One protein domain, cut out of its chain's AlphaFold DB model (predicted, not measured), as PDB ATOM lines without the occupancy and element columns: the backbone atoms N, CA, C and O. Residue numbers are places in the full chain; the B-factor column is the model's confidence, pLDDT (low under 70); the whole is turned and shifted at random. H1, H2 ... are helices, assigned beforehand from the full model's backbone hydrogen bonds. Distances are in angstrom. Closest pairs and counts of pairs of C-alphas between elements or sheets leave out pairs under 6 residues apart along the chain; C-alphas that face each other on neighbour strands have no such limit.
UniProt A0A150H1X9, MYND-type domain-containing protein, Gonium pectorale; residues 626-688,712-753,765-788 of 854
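Overview. This is residues 626 to 688, 712 to 753 and 765 to 788 of the 854 residues of the protein "MYND-type domain-containing protein" of Gonium pectorale (UniProt A0A150H1X9). H5, the longest helix, packs with H4, H1 and H2 in a bundle of four, up and down, each helix running against the one before it in the chain. Short H3 crosses one end of this bundle, and H6 runs crosswise along its outside, with residues 782 to 788 sticking out. The printed part has 129 residues with six named helices, H1 to H6 in chain order, and no named strand: all helix. It is compact, with a radius of gyration of the C-alphas of 15.2 A and spans of 50 by 41 by 33 A.

Along the chain. H5, residues 730 to 752, is 32.5 A long and begins at C-alpha 730 (-26.554, -25.524, 41.517). H4 is residues 713 to 726, H1 627 to 640, H3 676 to 684. H2, residues 653 to 671, measures 26.6 A. H6, residues 765 to 784, measures 28.5 A and ends at C-alpha 784 (-30.273, -4.385, 28.492).

Arrangement. H5 and H4 form a helical hairpin at a shallow tilt of 29 degrees; their closest C-alphas, Ala 721 and Ala 733, are 4.3 A apart. H1 touches H4, closest at C-alphas 633 and 713, 5.5 A. H1 and H2 are also a hairpin, closest at C-alphas 639 and 659, 6.3 A. H3 is about perpendicular to H5, at 85 degrees, with C-alphas 680 and 743 closest at 4.4 A. H2, the hub, only just touches H6, with 3 pairs of C-alphas within 8 A, the closest being 671 and 777, 7.3 A. Every O i to N i+4 pair is within hydrogen-bond range in H1 to H5, and 15 of 16 in H6.

Size, cuts and confidence. The farthest C-alphas, Gly 648 and Gly 753, are 50.5 A apart. Cuts leave gaps of 11.9 A between C-alphas 688 and 712 and 21.8 A between 753 and 765. The link from H1 to H2 is long. Residues 765 to 788 are among the 32 with pLDDT under 70.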
ATOM      1  N   ALA A 626     -16.474 -19.289  13.448       55.47
ATOM      2  CA  ALA A 626     -15.374 -20.099  13.959       55.47
ATOM      3  C   ALA A 626     -14.644 -19.494  15.179       55.47
ATOM      4  O   ALA A 626     -14.102 -20.254  15.980       55.47
ATOM      5  N   HIS A 627     -14.623 -18.166  15.361       74.94
ATOM      6  CA  HIS A 627     -13.845 -17.552  16.454       74.94
ATOM      7  C   HIS A 627     -14.590 -17.534  17.797       74.94
ATOM      8  O   HIS A 627     -13.981 -17.776  18.837       74.94
ATOM      9  N   MET A 628     -15.911 -17.331  17.782       85.69
ATOM     10  CA  MET A 628     -16.738 -17.345  18.997       85.69
ATOM     11  C   MET A 628     -16.640 -18.638  19.823       85.69
ATOM     12  O   MET A 628     -16.380 -18.548  21.023       85.69
ATOM     13  N   PRO A 629     -16.786 -19.844  19.242       87.38
ATOM     14  CA  PRO A 629     -16.676 -21.071  20.016       87.38
ATOM     15  C   PRO A 629     -15.266 -21.251  20.584       87.38
ATOM     16  O   PRO A 629     -15.142 -21.762  21.688       87.38
ATOM     17  N   ARG A 630     -14.206 -20.787  19.905       84.06
ATOM     18  CA  ARG A 630     -12.835 -20.836  20.445       84.06
ATOM     19  C   ARG A 630     -12.673 -19.943  21.676       84.06
ATOM     20  O   ARG A 630     -12.187 -20.413  22.700       84.06
ATOM     21  N   LEU A 631     -13.154 -18.702  21.609       87.50
ATOM     22  CA  LEU A 631     -13.130 -17.779  22.747       87.50
ATOM     23  C   LEU A 631     -13.931 -18.333  23.935       87.50
ATOM     24  O   LEU A 631     -13.419 -18.405  25.050       87.50
ATOM     25  N   LEU A 632     -15.160 -18.797  23.691       90.69
ATOM     26  CA  LEU A 632     -16.020 -19.370  24.732       90.69
ATOM     27  C   LEU A 632     -15.398 -20.620  25.371       90.69
ATOM     28  O   LEU A 632     -15.506 -20.803  26.585       90.69
ATOM     29  N   ARG A 633     -14.701 -21.454  24.587       93.38
ATOM     30  CA  ARG A 633     -13.938 -22.601  25.102       93.38
ATOM     31  C   ARG A 633     -12.802 -22.161  26.015       93.38
ATOM     32  O   ARG A 633     -12.709 -22.676  27.126       93.38
ATOM     33  N   ALA A 634     -11.986 -21.194  25.591       87.62
ATOM     34  CA  ALA A 634     -10.903 -20.654  26.413       87.62
ATOM     35  C   ALA A 634     -11.436 -20.101  27.748       87.62
ATOM     36  O   ALA A 634     -10.904 -20.416  28.812       87.62
ATOM     37  N   MET A 635     -12.560 -19.377  27.716       91.81
ATOM     38  CA  MET A 635     -13.212 -18.863  28.926       91.81
ATOM     39  C   MET A 635     -13.738 -19.987  29.837       91.81
ATOM     40  O   MET A 635     -13.527 -19.951  31.049       91.81
ATOM     41  N   CYS A 636     -14.381 -21.020  29.281       95.12
ATOM     42  CA  CYS A 636     -14.829 -22.182  30.060       95.12
ATOM     43  C   CYS A 636     -13.645 -22.931  30.697       95.12
ATOM     44  O   CYS A 636     -13.705 -23.329  31.866       95.12
ATOM     45  N   ARG A 637     -12.544 -23.099  29.955       93.88
ATOM     46  CA  ARG A 637     -11.310 -23.740  30.435       93.88
ATOM     47  C   ARG A 637     -10.671 -22.963  31.573       93.88
ATOM     48  O   ARG A 637     -10.330 -23.565  32.587       93.88
ATOM     49  N   LEU A 638     -10.622 -21.637  31.469       91.62
ATOM     50  CA  LEU A 638     -10.082 -20.788  32.524       91.62
ATOM     51  C   LEU A 638     -10.797 -20.999  33.863       91.62
ATOM     52  O   LEU A 638     -10.144 -21.052  34.899       91.62
ATOM     53  N   VAL A 639     -12.127 -21.141  33.858       93.38
ATOM     54  CA  VAL A 639     -12.905 -21.391  35.084       93.38
ATOM     55  C   VAL A 639     -12.715 -22.818  35.590       93.38
ATOM     56  O   VAL A 639     -12.610 -23.054  36.795       93.38
ATOM     57  N   THR A 640     -12.697 -23.790  34.680       94.88
ATOM     58  CA  THR A 640     -12.677 -25.216  35.038       94.88
ATOM     59  C   THR A 640     -11.311 -25.701  35.504       94.88
ATOM     60  O   THR A 640     -11.255 -26.580  36.363       94.88
ATOM     61  N   GLN A 641     -10.229 -25.103  35.007       93.31
ATOM     62  CA  GLN A 641      -8.853 -25.441  35.377       93.31
ATOM     63  C   GLN A 641      -8.395 -24.793  36.689       93.31
ATOM     64  O   GLN A 641      -7.301 -25.081  37.172       93.31
ATOM     65  N   GLN A 642      -9.228 -23.961  37.318       90.12
ATOM     66  CA  GLN A 642      -8.935 -23.444  38.652       90.12
ATOM     67  C   GLN A 642      -8.834 -24.604  39.650       90.12
ATOM     68  O   GLN A 642      -9.710 -25.481  39.655       90.12
ATOM     69  N   PRO A 643      -7.840 -24.619  40.556       87.44
ATOM     70  CA  PRO A 643      -7.768 -25.641  41.594       87.44
ATOM     71  C   PRO A 643      -9.074 -25.643  42.390       87.44
ATOM     72  O   PRO A 643      -9.641 -24.581  42.667       87.44
ATOM     73  N   ALA A 644      -9.622 -26.826  42.677       83.56
ATOM     74  CA  ALA A 644     -10.790 -26.928  43.548       83.56
ATOM     75  C   ALA A 644     -10.467 -26.214  44.869       83.56
ATOM     76  O   ALA A 644      -9.350 -26.384  45.368       83.56
ATOM     77  N   PRO A 645     -11.374 -25.384  45.414       81.88
ATOM     78  CA  PRO A 645     -11.150 -24.846  46.744       81.88
ATOM     79  C   PRO A 645     -10.894 -26.022  47.689       81.88
ATOM     80  O   PRO A 645     -11.632 -27.011  47.669       81.88
ATOM     81  N   GLY A 646      -9.805 -25.947  48.458       87.56
ATOM     82  CA  GLY A 646      -9.529 -26.936  49.494       87.56
ATOM     83  C   GLY A 646     -10.728 -27.034  50.438       87.56
ATOM     84  O   GLY A 646     -11.465 -26.059  50.600       87.56
ATOM     85  N   ALA A 647     -10.945 -28.207  51.036       78.62
ATOM     86  CA  ALA A 647     -12.058 -28.417  51.956       78.62
ATOM     87  C   ALA A 647     -12.094 -27.296  53.017       78.62
ATOM     88  O   ALA A 647     -11.155 -27.142  53.792       78.62
ATOM     89  N   GLY A 648     -13.160 -26.487  53.007       83.31
ATOM     90  CA  GLY A 648     -13.361 -25.373  53.941       83.31
ATOM     91  C   GLY A 648     -12.954 -23.977  53.451       83.31
ATOM     92  O   GLY A 648     -13.250 -23.007  54.144       83.31
ATOM     93  N   VAL A 649     -12.338 -23.827  52.272       84.94
ATOM     94  CA  VAL A 649     -12.051 -22.501  51.693       84.94
ATOM     95  C   VAL A 649     -13.232 -22.063  50.816       84.94
ATOM     96  O   VAL A 649     -13.617 -22.810  49.914       84.94
ATOM     97  N   PRO A 650     -13.838 -20.883  51.042       82.94
ATOM     98  CA  PRO A 650     -14.904 -20.394  50.176       82.94
ATOM     99  C   PRO A 650     -14.388 -20.177  48.738       82.94
ATOM    100  O   PRO A 650     -13.212 -19.855  48.552       82.94
ATOM    101  N   PRO A 651     -15.241 -20.346  47.708       83.75
ATOM    102  CA  PRO A 651     -14.872 -20.050  46.326       83.75
ATOM    103  C   PRO A 651     -14.374 -18.609  46.192       83.75
ATOM    104  O   PRO A 651     -14.955 -17.699  46.780       83.75
ATOM    105  N   ASP A 652     -13.340 -18.392  45.381       89.44
ATOM    106  CA  ASP A 652     -12.915 -17.042  45.010       89.44
ATOM    107  C   ASP A 652     -14.072 -16.327  44.289       89.44
ATOM    108  O   ASP A 652     -14.543 -16.778  43.237       89.44
ATOM    109  N   GLY A 653     -14.537 -15.214  44.866       91.06
ATOM    110  CA  GLY A 653     -15.638 -14.421  44.322       91.06
ATOM    111  C   GLY A 653     -15.375 -13.932  42.896       91.06
ATOM    112  O   GLY A 653     -16.315 -13.827  42.111       91.06
ATOM    113  N   ASN A 654     -14.109 -13.727  42.517       88.81
ATOM    114  CA  ASN A 654     -13.741 -13.296  41.168       88.81
ATOM    115  C   ASN A 654     -13.959 -14.397  40.128       88.81
ATOM    116  O   ASN A 654     -14.424 -14.122  39.022       88.81
ATOM    117  N   ILE A 655     -13.662 -15.651  40.486       88.38
ATOM    118  CA  ILE A 655     -13.895 -16.807  39.608       88.38
ATOM    119  C   ILE A 655     -15.403 -17.003  39.413       88.38
ATOM    120  O   ILE A 655     -15.840 -17.345  38.317       88.38
ATOM    121  N   MET A 656     -16.202 -16.756  40.456       92.94
ATOM    122  CA  MET A 656     -17.668 -16.823  40.382       92.94
ATOM    123  C   MET A 656     -18.261 -15.730  39.511       92.94
ATOM    124  O   MET A 656     -19.044 -16.052  38.621       92.94
ATOM    125  N   ALA A 657     -17.823 -14.482  39.678       89.94
ATOM    126  CA  ALA A 657     -18.228 -13.397  38.792       89.94
ATOM    127  C   ALA A 657     -17.862 -13.703  37.327       89.94
ATOM    128  O   ALA A 657     -18.713 -13.607  36.449       89.94
ATOM    129  N   PHE A 658     -16.633 -14.171  37.067       92.12
ATOM    130  CA  PHE A 658     -16.202 -14.534  35.715       92.12
ATOM    131  C   PHE A 658     -17.048 -15.675  35.130       92.12
ATOM    132  O   PHE A 658     -17.494 -15.589  33.988       92.12
ATOM    133  N   ALA A 659     -17.313 -16.734  35.900       93.94
ATOM    134  CA  ALA A 659     -18.143 -17.847  35.446       93.94
ATOM    135  C   ALA A 659     -19.573 -17.401  35.102       93.94
ATOM    136  O   ALA A 659     -20.118 -17.830  34.085       93.94
ATOM    137  N   GLN A 660     -20.152 -16.502  35.900       93.06
ATOM    138  CA  GLN A 660     -21.459 -15.905  35.626       93.06
ATOM    139  C   GLN A 660     -21.446 -15.061  34.347       93.06
ATOM    140  O   GLN A 660     -22.386 -15.165  33.562       93.06
ATOM    141  N   SER A 661     -20.373 -14.313  34.068       91.12
ATOM    142  CA  SER A 661     -20.216 -13.600  32.791       91.12
ATOM    143  C   SER A 661     -20.163 -14.558  31.597       91.12
ATOM    144  O   SER A 661     -20.802 -14.295  30.581       91.12
ATOM    145  N   VAL A 662     -19.466 -15.700  31.709       92.38
ATOM    146  CA  VAL A 662     -19.443 -16.730  30.647       92.38
ATOM    147  C   VAL A 662     -20.845 -17.286  30.392       92.38
ATOM    148  O   VAL A 662     -21.252 -17.433  29.239       92.38
ATOM    149  N   ILE A 663     -21.595 -17.572  31.460       95.44
ATOM    150  CA  ILE A 663     -22.975 -18.065  31.369       95.44
ATOM    151  C   ILE A 663     -23.882 -17.015  30.731       95.44
ATOM    152  O   ILE A 663     -24.618 -17.344  29.804       95.44
ATOM    153  N   GLY A 664     -23.790 -15.760  31.174       92.50
ATOM    154  CA  GLY A 664     -24.525 -14.638  30.598       92.50
ATOM    155  C   GLY A 664     -24.268 -14.509  29.097       92.50
ATOM    156  O   GLY A 664     -25.218 -14.506  28.319       92.50
ATOM    157  N   SER A 665     -23.001 -14.520  28.667       91.00
ATOM    158  CA  SER A 665     -22.638 -14.483  27.242       91.00
ATOM    159  C   SER A 665     -23.236 -15.649  26.452       91.00
ATOM    160  O   SER A 665     -23.764 -15.449  25.360       91.00
ATOM    161  N   LEU A 666     -23.179 -16.873  26.989       93.19
ATOM    162  CA  LEU A 666     -23.759 -18.052  26.338       93.19
ATOM    163  C   LEU A 666     -25.279 -17.943  26.201       93.19
ATOM    164  O   LEU A 666     -25.813 -18.293  25.151       93.19
ATOM    165  N   LEU A 667     -25.967 -17.452  27.232       94.06
ATOM    166  CA  LEU A 667     -27.417 -17.267  27.218       94.06
ATOM    167  C   LEU A 667     -27.841 -16.173  26.243       94.06
ATOM    168  O   LEU A 667     -28.773 -16.392  25.477       94.06
ATOM    169  N   VAL A 668     -27.132 -15.042  26.216       91.06
ATOM    170  CA  VAL A 668     -27.393 -13.959  25.258       91.06
ATOM    171  C   VAL A 668     -27.203 -14.462  23.826       91.06
ATOM    172  O   VAL A 668     -28.102 -14.312  23.000       91.06
ATOM    173  N   LEU A 669     -26.093 -15.149  23.534       89.75
ATOM    174  CA  LEU A 669     -25.849 -15.716  22.204       89.75
ATOM    175  C   LEU A 669     -26.868 -16.805  21.832       89.75
ATOM    176  O   LEU A 669     -27.256 -16.913  20.668       89.75
ATOM    177  N   ALA A 670     -27.314 -17.611  22.800       92.56
ATOM    178  CA  ALA A 670     -28.336 -18.632  22.586       92.56
ATOM    179  C   ALA A 670     -29.732 -18.039  22.356       92.56
ATOM    180  O   ALA A 670     -30.510 -18.611  21.594       92.56
ATOM    181  N   ALA A 671     -30.043 -16.910  22.997       90.56
ATOM    182  CA  ALA A 671     -31.302 -16.186  22.857       90.56
ATOM    183  C   ALA A 671     -31.344 -15.275  21.621       90.56
ATOM    184  O   ALA A 671     -32.421 -14.821  21.238       90.56
ATOM    185  N   HIS A 672     -30.195 -14.989  21.007       90.00
ATOM    186  CA  HIS A 672     -30.103 -14.126  19.838       90.00
ATOM    187  C   HIS A 672     -30.536 -14.861  18.561       90.00
ATOM    188  O   HIS A 672     -29.958 -15.892  18.204       90.00
ATOM    189  N   ASP A 673     -31.492 -14.304  17.814       82.94
ATOM    190  CA  ASP A 673     -32.141 -14.959  16.663       82.94
ATOM    191  C   ASP A 673     -31.145 -15.522  15.637       82.94
ATOM    192  O   ASP A 673     -31.293 -16.646  15.154       82.94
ATOM    193  N   ARG A 674     -30.065 -14.780  15.355       84.50
ATOM    194  CA  ARG A 674     -29.050 -15.163  14.352       84.50
ATOM    195  C   ARG A 674     -27.978 -16.123  14.875       84.50
ATOM    196  O   ARG A 674     -27.346 -16.838  14.094       84.50
ATOM    197  N   HIS A 675     -27.735 -16.132  16.184       86.75
ATOM    198  CA  HIS A 675     -26.645 -16.910  16.789       86.75
ATOM    199  C   HIS A 675     -27.141 -18.182  17.460       86.75
ATOM    200  O   HIS A 675     -26.380 -19.144  17.550       86.75
ATOM    201  N   SER A 676     -28.425 -18.241  17.809       91.38
ATOM    202  CA  SER A 676     -29.045 -19.373  18.486       91.38
ATOM    203  C   SER A 676     -28.774 -20.705  17.772       91.38
ATOM    204  O   SER A 676     -28.331 -21.660  18.403       91.38
ATOM    205  N   ALA A 677     -28.912 -20.761  16.442       87.81
ATOM    206  CA  ALA A 677     -28.625 -21.963  15.653       87.81
ATOM    207  C   ALA A 677     -27.140 -22.379  15.687       87.81
ATOM    208  O   ALA A 677     -26.833 -23.573  15.713       87.81
ATOM    209  N   HIS A 678     -26.219 -21.411  15.709       89.25
ATOM    210  CA  HIS A 678     -24.781 -21.667  15.799       89.25
ATOM    211  C   HIS A 678     -24.399 -22.166  17.194       89.25
ATOM    212  O   HIS A 678     -23.721 -23.183  17.305       89.25
ATOM    213  N   VAL A 679     -24.906 -21.519  18.248       91.69
ATOM    214  CA  VAL A 679     -24.700 -21.947  19.638       91.69
ATOM    215  C   VAL A 679     -25.240 -23.358  19.853       91.69
ATOM    216  O   VAL A 679     -24.535 -24.195  20.415       91.69
ATOM    217  N   ARG A 680     -26.437 -23.669  19.335       91.56
ATOM    218  CA  ARG A 680     -26.987 -25.032  19.378       91.56
ATOM    219  C   ARG A 680     -26.071 -26.035  18.673       91.56
ATOM    220  O   ARG A 680     -25.752 -27.065  19.254       91.56
ATOM    221  N   SER A 681     -25.559 -25.707  17.486       89.62
ATOM    222  CA  SER A 681     -24.590 -26.557  16.776       89.62
ATOM    223  C   SER A 681     -23.304 -26.795  17.587       89.62
ATOM    224  O   SER A 681     -22.873 -27.938  17.756       89.62
ATOM    225  N   TRP A 682     -22.723 -25.742  18.174       93.56
ATOM    226  CA  TRP A 682     -21.502 -25.843  18.985       93.56
ATOM    227  C   TRP A 682     -21.690 -26.691  20.251       93.56
ATOM    228  O   TRP A 682     -20.755 -27.365  20.690       93.56
ATOM    229  N   LEU A 683     -22.888 -26.650  20.840       94.25
ATOM    230  CA  LEU A 683     -23.235 -27.395  22.050       94.25
ATOM    231  C   LEU A 683     -23.701 -28.832  21.769       94.25
ATOM    232  O   LEU A 683     -23.561 -29.683  22.644       94.25
ATOM    233  N   ALA A 684     -24.209 -29.131  20.572       90.12
ATOM    234  CA  ALA A 684     -24.690 -30.467  20.213       90.12
ATOM    235  C   ALA A 684     -23.578 -31.428  19.751       90.12
ATOM    236  O   ALA A 684     -23.705 -32.643  19.910       90.12
ATOM    237  N   ALA A 685     -22.465 -30.903  19.224       78.62
ATOM    238  CA  ALA A 685     -21.390 -31.690  18.606       78.62
ATOM    239  C   ALA A 685     -20.662 -32.691  19.540       78.62
ATOM    240  O   ALA A 685     -19.806 -33.440  19.082       78.62
ATOM    241  N   GLY A 686     -20.978 -32.737  20.840       67.25
ATOM    242  CA  GLY A 686     -20.356 -33.656  21.805       67.25
ATOM    243  C   GLY A 686     -21.065 -35.001  22.021       67.25
ATOM    244  O   GLY A 686     -20.598 -35.782  22.844       67.25
ATOM    245  N   GLY A 687     -22.204 -35.265  21.364       55.66
ATOM    246  CA  GLY A 687     -23.108 -36.367  21.744       55.66
ATOM    247  C   GLY A 687     -23.049 -37.665  20.925       55.66
ATOM    248  O   GLY A 687     -23.573 -38.673  21.389       55.66
ATOM    249  N   SER A 688     -22.451 -37.697  19.728       51.88
ATOM    250  CA  SER A 688     -22.689 -38.801  18.769       51.88
ATOM    251  C   SER A 688     -21.689 -39.970  18.817       51.88
ATOM    252  O   SER A 688     -21.551 -40.693  17.833       51.88
ATOM    253  N   CYS A 712     -14.667 -29.844  21.503       87.62
ATOM    254  CA  CYS A 712     -16.011 -29.272  21.443       87.62
ATOM    255  C   CYS A 712     -16.322 -28.341  22.621       87.62
ATOM    256  O   CYS A 712     -16.057 -28.652  23.782       87.62
ATOM    257  N   LEU A 713     -16.971 -27.209  22.317       93.31
ATOM    258  CA  LEU A 713     -17.531 -26.300  23.323       93.31
ATOM    259  C   LEU A 713     -18.487 -27.037  24.272       93.31
ATOM    260  O   LEU A 713     -18.548 -26.719  25.453       93.31
ATOM    261  N   ALA A 714     -19.178 -28.070  23.784       94.81
ATOM    262  CA  ALA A 714     -20.008 -28.949  24.599       94.81
ATOM    263  C   ALA A 714     -19.241 -29.599  25.770       94.81
ATOM    264  O   ALA A 714     -19.737 -29.620  26.898       94.81
ATOM    265  N   ALA A 715     -18.022 -30.097  25.552       94.06
ATOM    266  CA  ALA A 715     -17.224 -30.690  26.624       94.06
ATOM    267  C   ALA A 715     -16.800 -29.631  27.654       94.06
ATOM    268  O   ALA A 715     -16.961 -29.844  28.858       94.06
ATOM    269  N   ASP A 716     -16.345 -28.466  27.182       95.50
ATOM    270  CA  ASP A 716     -15.891 -27.371  28.045       95.50
ATOM    271  C   ASP A 716     -17.061 -26.769  28.867       95.50
ATOM    272  O   ASP A 716     -16.922 -26.533  30.069       95.50
ATOM    273  N   VAL A 717     -18.256 -26.621  28.277       96.00
ATOM    274  CA  VAL A 717     -19.475 -26.171  28.983       96.00
ATOM    275  C   VAL A 717     -19.976 -27.221  29.983       96.00
ATOM    276  O   VAL A 717     -20.416 -26.872  31.080       96.00
ATOM    277  N   LYS A 718     -19.848 -28.517  29.667       96.19
ATOM    278  CA  LYS A 718     -20.193 -29.605  30.598       96.19
ATOM    279  C   LYS A 718     -19.243 -29.617  31.798       96.19
ATOM    280  O   LYS A 718     -19.680 -29.802  32.938       96.19
ATOM    281  N   ALA A 719     -17.953 -29.386  31.557       96.00
ATOM    282  CA  ALA A 719     -16.960 -29.225  32.612       96.00
ATOM    283  C   ALA A 719     -17.266 -27.994  33.483       96.00
ATOM    284  O   ALA A 719     -17.219 -28.097  34.713       96.00
ATOM    285  N   LEU A 720     -17.659 -26.869  32.872       96.31
ATOM    286  CA  LEU A 720     -18.063 -25.651  33.581       96.31
ATOM    287  C   LEU A 720     -19.283 -25.897  34.476       96.31
ATOM    288  O   LEU A 720     -19.253 -25.555  35.658       96.31
ATOM    289  N   ALA A 721     -20.314 -26.572  33.962       97.00
ATOM    290  CA  ALA A 721     -21.499 -26.934  34.735       97.00
ATOM    291  C   ALA A 721     -21.154 -27.825  35.943       97.00
ATOM    292  O   ALA A 721     -21.589 -27.557  37.066       97.00
ATOM    293  N   LYS A 722     -20.308 -28.850  35.747       96.62
ATOM    294  CA  LYS A 722     -19.824 -29.715  36.839       96.62
ATOM    295  C   LYS A 722     -19.055 -28.910  37.888       96.62
ATOM    296  O   LYS A 722     -19.226 -29.138  39.087       96.62
ATOM    297  N   ARG A 723     -18.226 -27.959  37.447       95.25
ATOM    298  CA  ARG A 723     -17.453 -27.093  38.338       95.25
ATOM    299  C   ARG A 723     -18.355 -26.180  39.164       95.25
ATOM    300  O   ARG A 723     -18.174 -26.106  40.373       95.25
ATOM    301  N   LEU A 724     -19.344 -25.539  38.549       95.38
ATOM    302  CA  LEU A 724     -20.309 -24.683  39.246       95.38
ATOM    303  C   LEU A 724     -21.129 -25.464  40.276       95.38
ATOM    304  O   LEU A 724     -21.295 -25.002  41.405       95.38
ATOM    305  N   ALA A 725     -21.547 -26.690  39.945       95.81
ATOM    306  CA  ALA A 725     -22.226 -27.569  40.894       95.81
ATOM    307  C   ALA A 725     -21.346 -27.900  42.114       95.81
ATOM    308  O   ALA A 725     -21.833 -27.860  43.246       95.81
ATOM    309  N   ALA A 726     -20.052 -28.170  41.897       94.19
ATOM    310  CA  ALA A 726     -19.088 -28.424  42.970       94.19
ATOM    311  C   ALA A 726     -18.840 -27.190  43.859       94.19
ATOM    312  O   ALA A 726     -18.531 -27.337  45.037       94.19
ATOM    313  N   LEU A 727     -19.018 -25.984  43.317       92.69
ATOM    314  CA  LEU A 727     -18.888 -24.715  44.042       92.69
ATOM    315  C   LEU A 727     -20.194 -24.258  44.714       92.69
ATOM    316  O   LEU A 727     -20.265 -23.145  45.226       92.69
ATOM    317  N   GLY A 728     -21.234 -25.099  44.715       95.25
ATOM    318  CA  GLY A 728     -22.533 -24.792  45.322       95.25
ATOM    319  C   GLY A 728     -23.487 -23.989  44.429       95.25
ATOM    320  O   GLY A 728     -24.644 -23.808  44.803       95.25
ATOM    321  N   GLN A 729     -23.070 -23.590  43.223       95.50
ATOM    322  CA  GLN A 729     -23.887 -22.854  42.246       95.50
ATOM    323  C   GLN A 729     -24.775 -23.805  41.432       95.50
ATOM    324  O   GLN A 729     -24.658 -23.952  40.214       95.50
ATOM    325  N   ARG A 730     -25.675 -24.511  42.128       95.38
ATOM    326  CA  ARG A 730     -26.554 -25.524  41.517       95.38
ATOM    327  C   ARG A 730     -27.528 -24.933  40.491       95.38
ATOM    328  O   ARG A 730     -27.909 -25.651  39.575       95.38
ATOM    329  N   GLY A 731     -27.937 -23.670  40.647       95.25
ATOM    330  CA  GLY A 731     -28.807 -22.970  39.690       95.25
ATOM    331  C   GLY A 731     -28.118 -22.786  38.340       95.25
ATOM    332  O   GLY A 731     -28.563 -23.338  37.340       95.25
ATOM    333  N   ASP A 732     -26.963 -22.127  38.346       94.81
ATOM    334  CA  ASP A 732     -26.145 -21.876  37.154       94.81
ATOM    335  C   ASP A 732     -25.722 -23.173  36.444       94.81
ATOM    336  O   ASP A 732     -25.792 -23.290  35.218       94.81
ATOM    337  N   ALA A 733     -25.357 -24.202  37.216       96.50
ATOM    338  CA  ALA A 733     -25.053 -25.522  36.669       96.50
ATOM    339  C   ALA A 733     -26.260 -26.149  35.947       96.50
ATOM    340  O   ALA A 733     -26.098 -26.719  34.867       96.50
ATOM    341  N   LYS A 734     -27.471 -26.031  36.513       96.00
ATOM    342  CA  LYS A 734     -28.705 -26.508  35.868       96.00
ATOM    343  C   LYS A 734     -28.991 -25.750  34.576       96.00
ATOM    344  O   LYS A 734     -29.394 -26.388  33.611       96.00
ATOM    345  N   VAL A 735     -28.748 -24.438  34.539       95.56
ATOM    346  CA  VAL A 735     -28.935 -23.615  33.334       95.56
ATOM    347  C   VAL A 735     -28.025 -24.082  32.194       95.56
ATOM    348  O   VAL A 735     -28.495 -24.264  31.073       95.56
ATOM    349  N   LEU A 736     -26.748 -24.366  32.464       95.75
ATOM    350  CA  LEU A 736     -25.838 -24.870  31.425       95.75
ATOM    351  C   LEU A 736     -26.211 -26.277  30.942       95.75
ATOM    352  O   LEU A 736     -26.164 -26.543  29.741       95.75
ATOM    353  N   VAL A 737     -26.624 -27.172  31.847       95.75
ATOM    354  CA  VAL A 737     -27.105 -28.517  31.475       95.75
ATOM    355  C   VAL A 737     -28.390 -28.431  30.646       95.75
ATOM    356  O   VAL A 737     -28.521 -29.132  29.645       95.75
ATOM    357  N   ALA A 738     -29.313 -27.545  31.025       94.31
ATOM    358  CA  ALA A 738     -30.534 -27.251  30.283       94.31
ATOM    359  C   ALA A 738     -30.230 -26.752  28.864       94.31
ATOM    360  O   ALA A 738     -30.793 -27.264  27.895       94.31
ATOM    361  N   LEU A 739     -29.291 -25.810  28.736       94.00
ATOM    362  CA  LEU A 739     -28.863 -25.259  27.452       94.00
ATOM    363  C   LEU A 739     -28.250 -26.337  26.540       94.00
ATOM    364  O   LEU A 739     -28.566 -26.401  25.352       94.00
ATOM    365  N   GLN A 740     -27.423 -27.228  27.097       94.88
ATOM    366  CA  GLN A 740     -26.859 -28.365  26.359       94.88
ATOM    367  C   GLN A 740     -27.920 -29.381  25.932       94.88
ATOM    368  O   GLN A 740     -27.896 -29.855  24.796       94.88
ATOM    369  N   ALA A 741     -28.866 -29.708  26.815       92.75
ATOM    370  CA  ALA A 741     -29.952 -30.629  26.499       92.75
ATOM    371  C   ALA A 741     -30.858 -30.072  25.389       92.75
ATOM    372  O   ALA A 741     -31.214 -30.804  24.466       92.75
ATOM    373  N   ALA A 742     -31.183 -28.775  25.436       91.06
ATOM    374  CA  ALA A 742     -31.947 -28.102  24.388       91.06
ATOM    375  C   ALA A 742     -31.223 -28.151  23.032       91.06
ATOM    376  O   ALA A 742     -31.834 -28.487  22.020       91.06
ATOM    377  N   ALA A 743     -29.909 -27.903  23.018       91.56
ATOM    378  CA  ALA A 743     -29.092 -28.015  21.811       91.56
ATOM    379  C   ALA A 743     -29.077 -29.442  21.229       91.56
ATOM    380  O   ALA A 743     -29.214 -29.615  20.019       91.56
ATOM    381  N   ALA A 744     -28.961 -30.467  22.082       89.25
ATOM    382  CA  ALA A 744     -28.956 -31.864  21.651       89.25
ATOM    383  C   ALA A 744     -30.302 -32.311  21.051       89.25
ATOM    384  O   ALA A 744     -30.312 -32.997  20.028       89.25
ATOM    385  N   ARG A 745     -31.437 -31.897  21.641       87.12
ATOM    386  CA  ARG A 745     -32.780 -32.214  21.114       87.12
ATOM    387  C   ARG A 745     -32.994 -31.645  19.715       87.12
ATOM    388  O   ARG A 745     -33.476 -32.360  18.844       87.12
ATOM    389  N   ASP A 746     -32.582 -30.400  19.491       82.75
ATOM    390  CA  ASP A 746     -32.693 -29.737  18.187       82.75
ATOM    391  C   ASP A 746     -31.893 -30.473  17.100       82.75
ATOM    392  O   ASP A 746     -32.347 -30.622  15.964       82.75
ATOM    393  N   SER A 747     -30.710 -30.989  17.449       76.31
ATOM    394  CA  SER A 747     -29.910 -31.808  16.535       76.31
ATOM    395  C   SER A 747     -30.557 -33.157  16.225       76.31
ATOM    396  O   SER A 747     -30.535 -33.574  15.068       76.31
ATOM    397  N   ILE A 748     -31.169 -33.821  17.212       65.56
ATOM    398  CA  ILE A 748     -31.894 -35.085  16.998       65.56
ATOM    399  C   ILE A 748     -33.124 -34.852  16.115       65.56
ATOM    400  O   ILE A 748     -33.317 -35.587  15.153       65.56
ATOM    401  N   ALA A 749     -33.909 -33.801  16.373       71.81
ATOM    402  CA  ALA A 749     -35.078 -33.462  15.559       71.81
ATOM    403  C   ALA A 749     -34.707 -33.223  14.082       71.81
ATOM    404  O   ALA A 749     -35.430 -33.653  13.188       71.81
ATOM    405  N   ARG A 750     -33.542 -32.617  13.809       68.88
ATOM    406  CA  ARG A 750     -33.026 -32.455  12.436       68.88
ATOM    407  C   ARG A 750     -32.579 -33.763  11.785       68.88
ATOM    408  O   ARG A 750     -32.722 -33.896  10.577       68.88
ATOM    409  N   LEU A 751     -32.033 -34.706  12.555       59.50
ATOM    410  CA  LEU A 751     -31.635 -36.025  12.044       59.50
ATOM    411  C   LEU A 751     -32.853 -36.923  11.782       59.50
ATOM    412  O   LEU A 751     -32.872 -37.662  10.801       59.50
ATOM    413  N   VAL A 752     -33.872 -36.838  12.640       72.69
ATOM    414  CA  VAL A 752     -35.100 -37.644  12.559       72.69
ATOM    415  C   VAL A 752     -36.117 -37.054  11.575       72.69
ATOM    416  O   VAL A 752     -36.899 -37.805  11.004       72.69
ATOM    417  N   GLY A 753     -36.049 -35.751  11.272       49.97
ATOM    418  CA  GLY A 753     -36.911 -35.027  10.319       49.97
ATOM    419  C   GLY A 753     -36.829 -35.452   8.841       49.97
ATOM    420  O   GLY A 753     -37.156 -34.661   7.962       49.97
ATOM    421  N   ALA A 765     -41.919 -31.150  31.024       39.84
ATOM    422  CA  ALA A 765     -40.544 -30.824  31.423       39.84
ATOM    423  C   ALA A 765     -39.897 -29.793  30.480       39.84
ATOM    424  O   ALA A 765     -38.978 -29.073  30.875       39.84
ATOM    425  N   GLY A 766     -40.381 -29.714  29.235       42.69
ATOM    426  CA  GLY A 766     -39.995 -28.688  28.271       42.69
ATOM    427  C   GLY A 766     -40.532 -27.306  28.641       42.69
ATOM    428  O   GLY A 766     -39.762 -26.348  28.614       42.69
ATOM    429  N   SER A 767     -41.802 -27.210  29.058       46.34
ATOM    430  CA  SER A 767     -42.434 -25.913  29.335       46.34
ATOM    431  C   SER A 767     -41.828 -25.199  30.545       46.34
ATOM    432  O   SER A 767     -41.541 -24.016  30.447       46.34
ATOM    433  N   ALA A 768     -41.526 -25.899  31.644       44.44
ATOM    434  CA  ALA A 768     -40.937 -25.272  32.837       44.44
ATOM    435  C   ALA A 768     -39.503 -24.749  32.601       44.44
ATOM    436  O   ALA A 768     -39.075 -23.749  33.184       44.44
ATOM    437  N   LEU A 769     -38.745 -25.426  31.731       45.72
ATOM    438  CA  LEU A 769     -37.403 -25.005  31.327       45.72
ATOM    439  C   LEU A 769     -37.467 -23.813  30.368       45.72
ATOM    440  O   LEU A 769     -36.644 -22.905  30.460       45.72
ATOM    441  N   GLN A 770     -38.451 -23.828  29.465       50.69
ATOM    442  CA  GLN A 770     -38.720 -22.749  28.527       50.69
ATOM    443  C   GLN A 770     -39.218 -21.494  29.252       50.69
ATOM    444  O   GLN A 770     -38.657 -20.433  29.025       50.69
ATOM    445  N   GLU A 771     -40.137 -21.618  30.212       51.19
ATOM    446  CA  GLU A 771     -40.568 -20.518  31.085       51.19
ATOM    447  C   GLU A 771     -39.406 -19.962  31.911       51.19
ATOM    448  O   GLU A 771     -39.242 -18.751  31.996       51.19
ATOM    449  N   SER A 772     -38.539 -20.816  32.472       46.62
ATOM    450  CA  SER A 772     -37.354 -20.349  33.208       46.62
ATOM    451  C   SER A 772     -36.356 -19.626  32.296       46.62
ATOM    452  O   SER A 772     -35.762 -18.629  32.705       46.62
ATOM    453  N   ALA A 773     -36.168 -20.103  31.062       48.31
ATOM    454  CA  ALA A 773     -35.308 -19.464  30.069       48.31
ATOM    455  C   ALA A 773     -35.903 -18.140  29.567       48.31
ATOM    456  O   ALA A 773     -35.171 -17.166  29.425       48.31
ATOM    457  N   GLU A 774     -37.215 -18.079  29.348       54.12
ATOM    458  CA  GLU A 774     -37.949 -16.873  28.962       54.12
ATOM    459  C   GLU A 774     -37.983 -15.850  30.098       54.12
ATOM    460  O   GLU A 774     -37.781 -14.668  29.842       54.12
ATOM    461  N   GLN A 775     -38.139 -16.278  31.353       54.75
ATOM    462  CA  GLN A 775     -38.112 -15.408  32.528       54.75
ATOM    463  C   GLN A 775     -36.709 -14.842  32.782       54.75
ATOM    464  O   GLN A 775     -36.582 -13.646  33.043       54.75
ATOM    465  N   LEU A 776     -35.650 -15.653  32.634       48.56
ATOM    466  CA  LEU A 776     -34.275 -15.148  32.661       48.56
ATOM    467  C   LEU A 776     -34.046 -14.190  31.484       48.56
ATOM    468  O   LEU A 776     -33.605 -13.069  31.679       48.56
ATOM    469  N   ASN A 777     -34.412 -14.565  30.260       49.03
ATOM    470  CA  ASN A 777     -34.246 -13.704  29.087       49.03
ATOM    471  C   ASN A 777     -35.029 -12.383  29.233       49.03
ATOM    472  O   ASN A 777     -34.512 -11.325  28.894       49.03
ATOM    473  N   ALA A 778     -36.232 -12.402  29.813       50.62
ATOM    474  CA  ALA A 778     -37.027 -11.211  30.108       50.62
ATOM    475  C   ALA A 778     -36.377 -10.331  31.186       50.62
ATOM    476  O   ALA A 778     -36.250  -9.125  30.983       50.62
ATOM    477  N   GLN A 779     -35.909 -10.924  32.288       48.12
ATOM    478  CA  GLN A 779     -35.178 -10.213  33.342       48.12
ATOM    479  C   GLN A 779     -33.901  -9.557  32.793       48.12
ATOM    480  O   GLN A 779     -33.575  -8.426  33.146       48.12
ATOM    481  N   TRP A 780     -33.204 -10.236  31.882       46.81
ATOM    482  CA  TRP A 780     -31.961  -9.750  31.288       46.81
ATOM    483  C   TRP A 780     -32.197  -8.720  30.169       46.81
ATOM    484  O   TRP A 780     -31.466  -7.732  30.076       46.81
ATOM    485  N   ARG A 781     -33.262  -8.866  29.372       49.03
ATOM    486  CA  ARG A 781     -33.722  -7.834  28.424       49.03
ATOM    487  C   ARG A 781     -34.125  -6.555  29.153       49.03
ATOM    488  O   ARG A 781     -33.758  -5.474  28.711       49.03
ATOM    489  N   GLN A 782     -34.793  -6.659  30.302       44.91
ATOM    490  CA  GLN A 782     -35.125  -5.497  31.136       44.91
ATOM    491  C   GLN A 782     -33.877  -4.747  31.631       44.91
ATOM    492  O   GLN A 782     -33.921  -3.528  31.754       44.91
ATOM    493  N   THR A 783     -32.752  -5.436  31.844       40.00
ATOM    494  CA  THR A 783     -31.467  -4.787  32.160       40.00
ATOM    495  C   THR A 783     -30.705  -4.258  30.937       40.00
ATOM    496  O   THR A 783     -29.862  -3.383  31.101       40.00
ATOM    497  N   ALA A 784     -30.989  -4.749  29.724       39.72
ATOM    498  CA  ALA A 784     -30.273  -4.385  28.492       39.72
ATOM    499  C   ALA A 784     -30.948  -3.267  27.667       39.72
ATOM    500  O   ALA A 784     -30.270  -2.546  26.942       39.72
ATOM    501  N   VAL A 785     -32.267  -3.071  27.790       34.50
ATOM    502  CA  VAL A 785     -33.070  -2.134  26.964       34.50
ATOM    503  C   VAL A 785     -32.853  -0.640  27.303       34.50
ATOM    504  O   VAL A 785     -33.559   0.233  26.810       34.50
ATOM    505  N   ALA A 786     -31.814  -0.286  28.063       33.34
ATOM    506  CA  ALA A 786     -31.398   1.112  28.222       33.34
ATOM    507  C   ALA A 786     -30.627   1.688  27.004       33.34
ATOM    508  O   ALA A 786     -30.292   2.869  27.017       33.34
ATOM    509  N   GLY A 787     -30.348   0.899  25.953       27.06
ATOM    510  CA  GLY A 787     -29.625   1.331  24.744       27.06
ATOM    511  C   GLY A 787     -30.472   1.277  23.462       27.06
ATOM    512  O   GLY A 787     -31.193   0.312  23.225       27.06
ATOM    513  N   HIS A 788     -30.402   2.335  22.648       28.86
ATOM    514  CA  HIS A 788     -31.220   2.591  21.451       28.86
ATOM    515  C   HIS A 788     -30.946   1.660  20.247       28.86
ATOM    516  O   HIS A 788     -29.814   1.260  20.001       28.86
TER     517      HIS A 788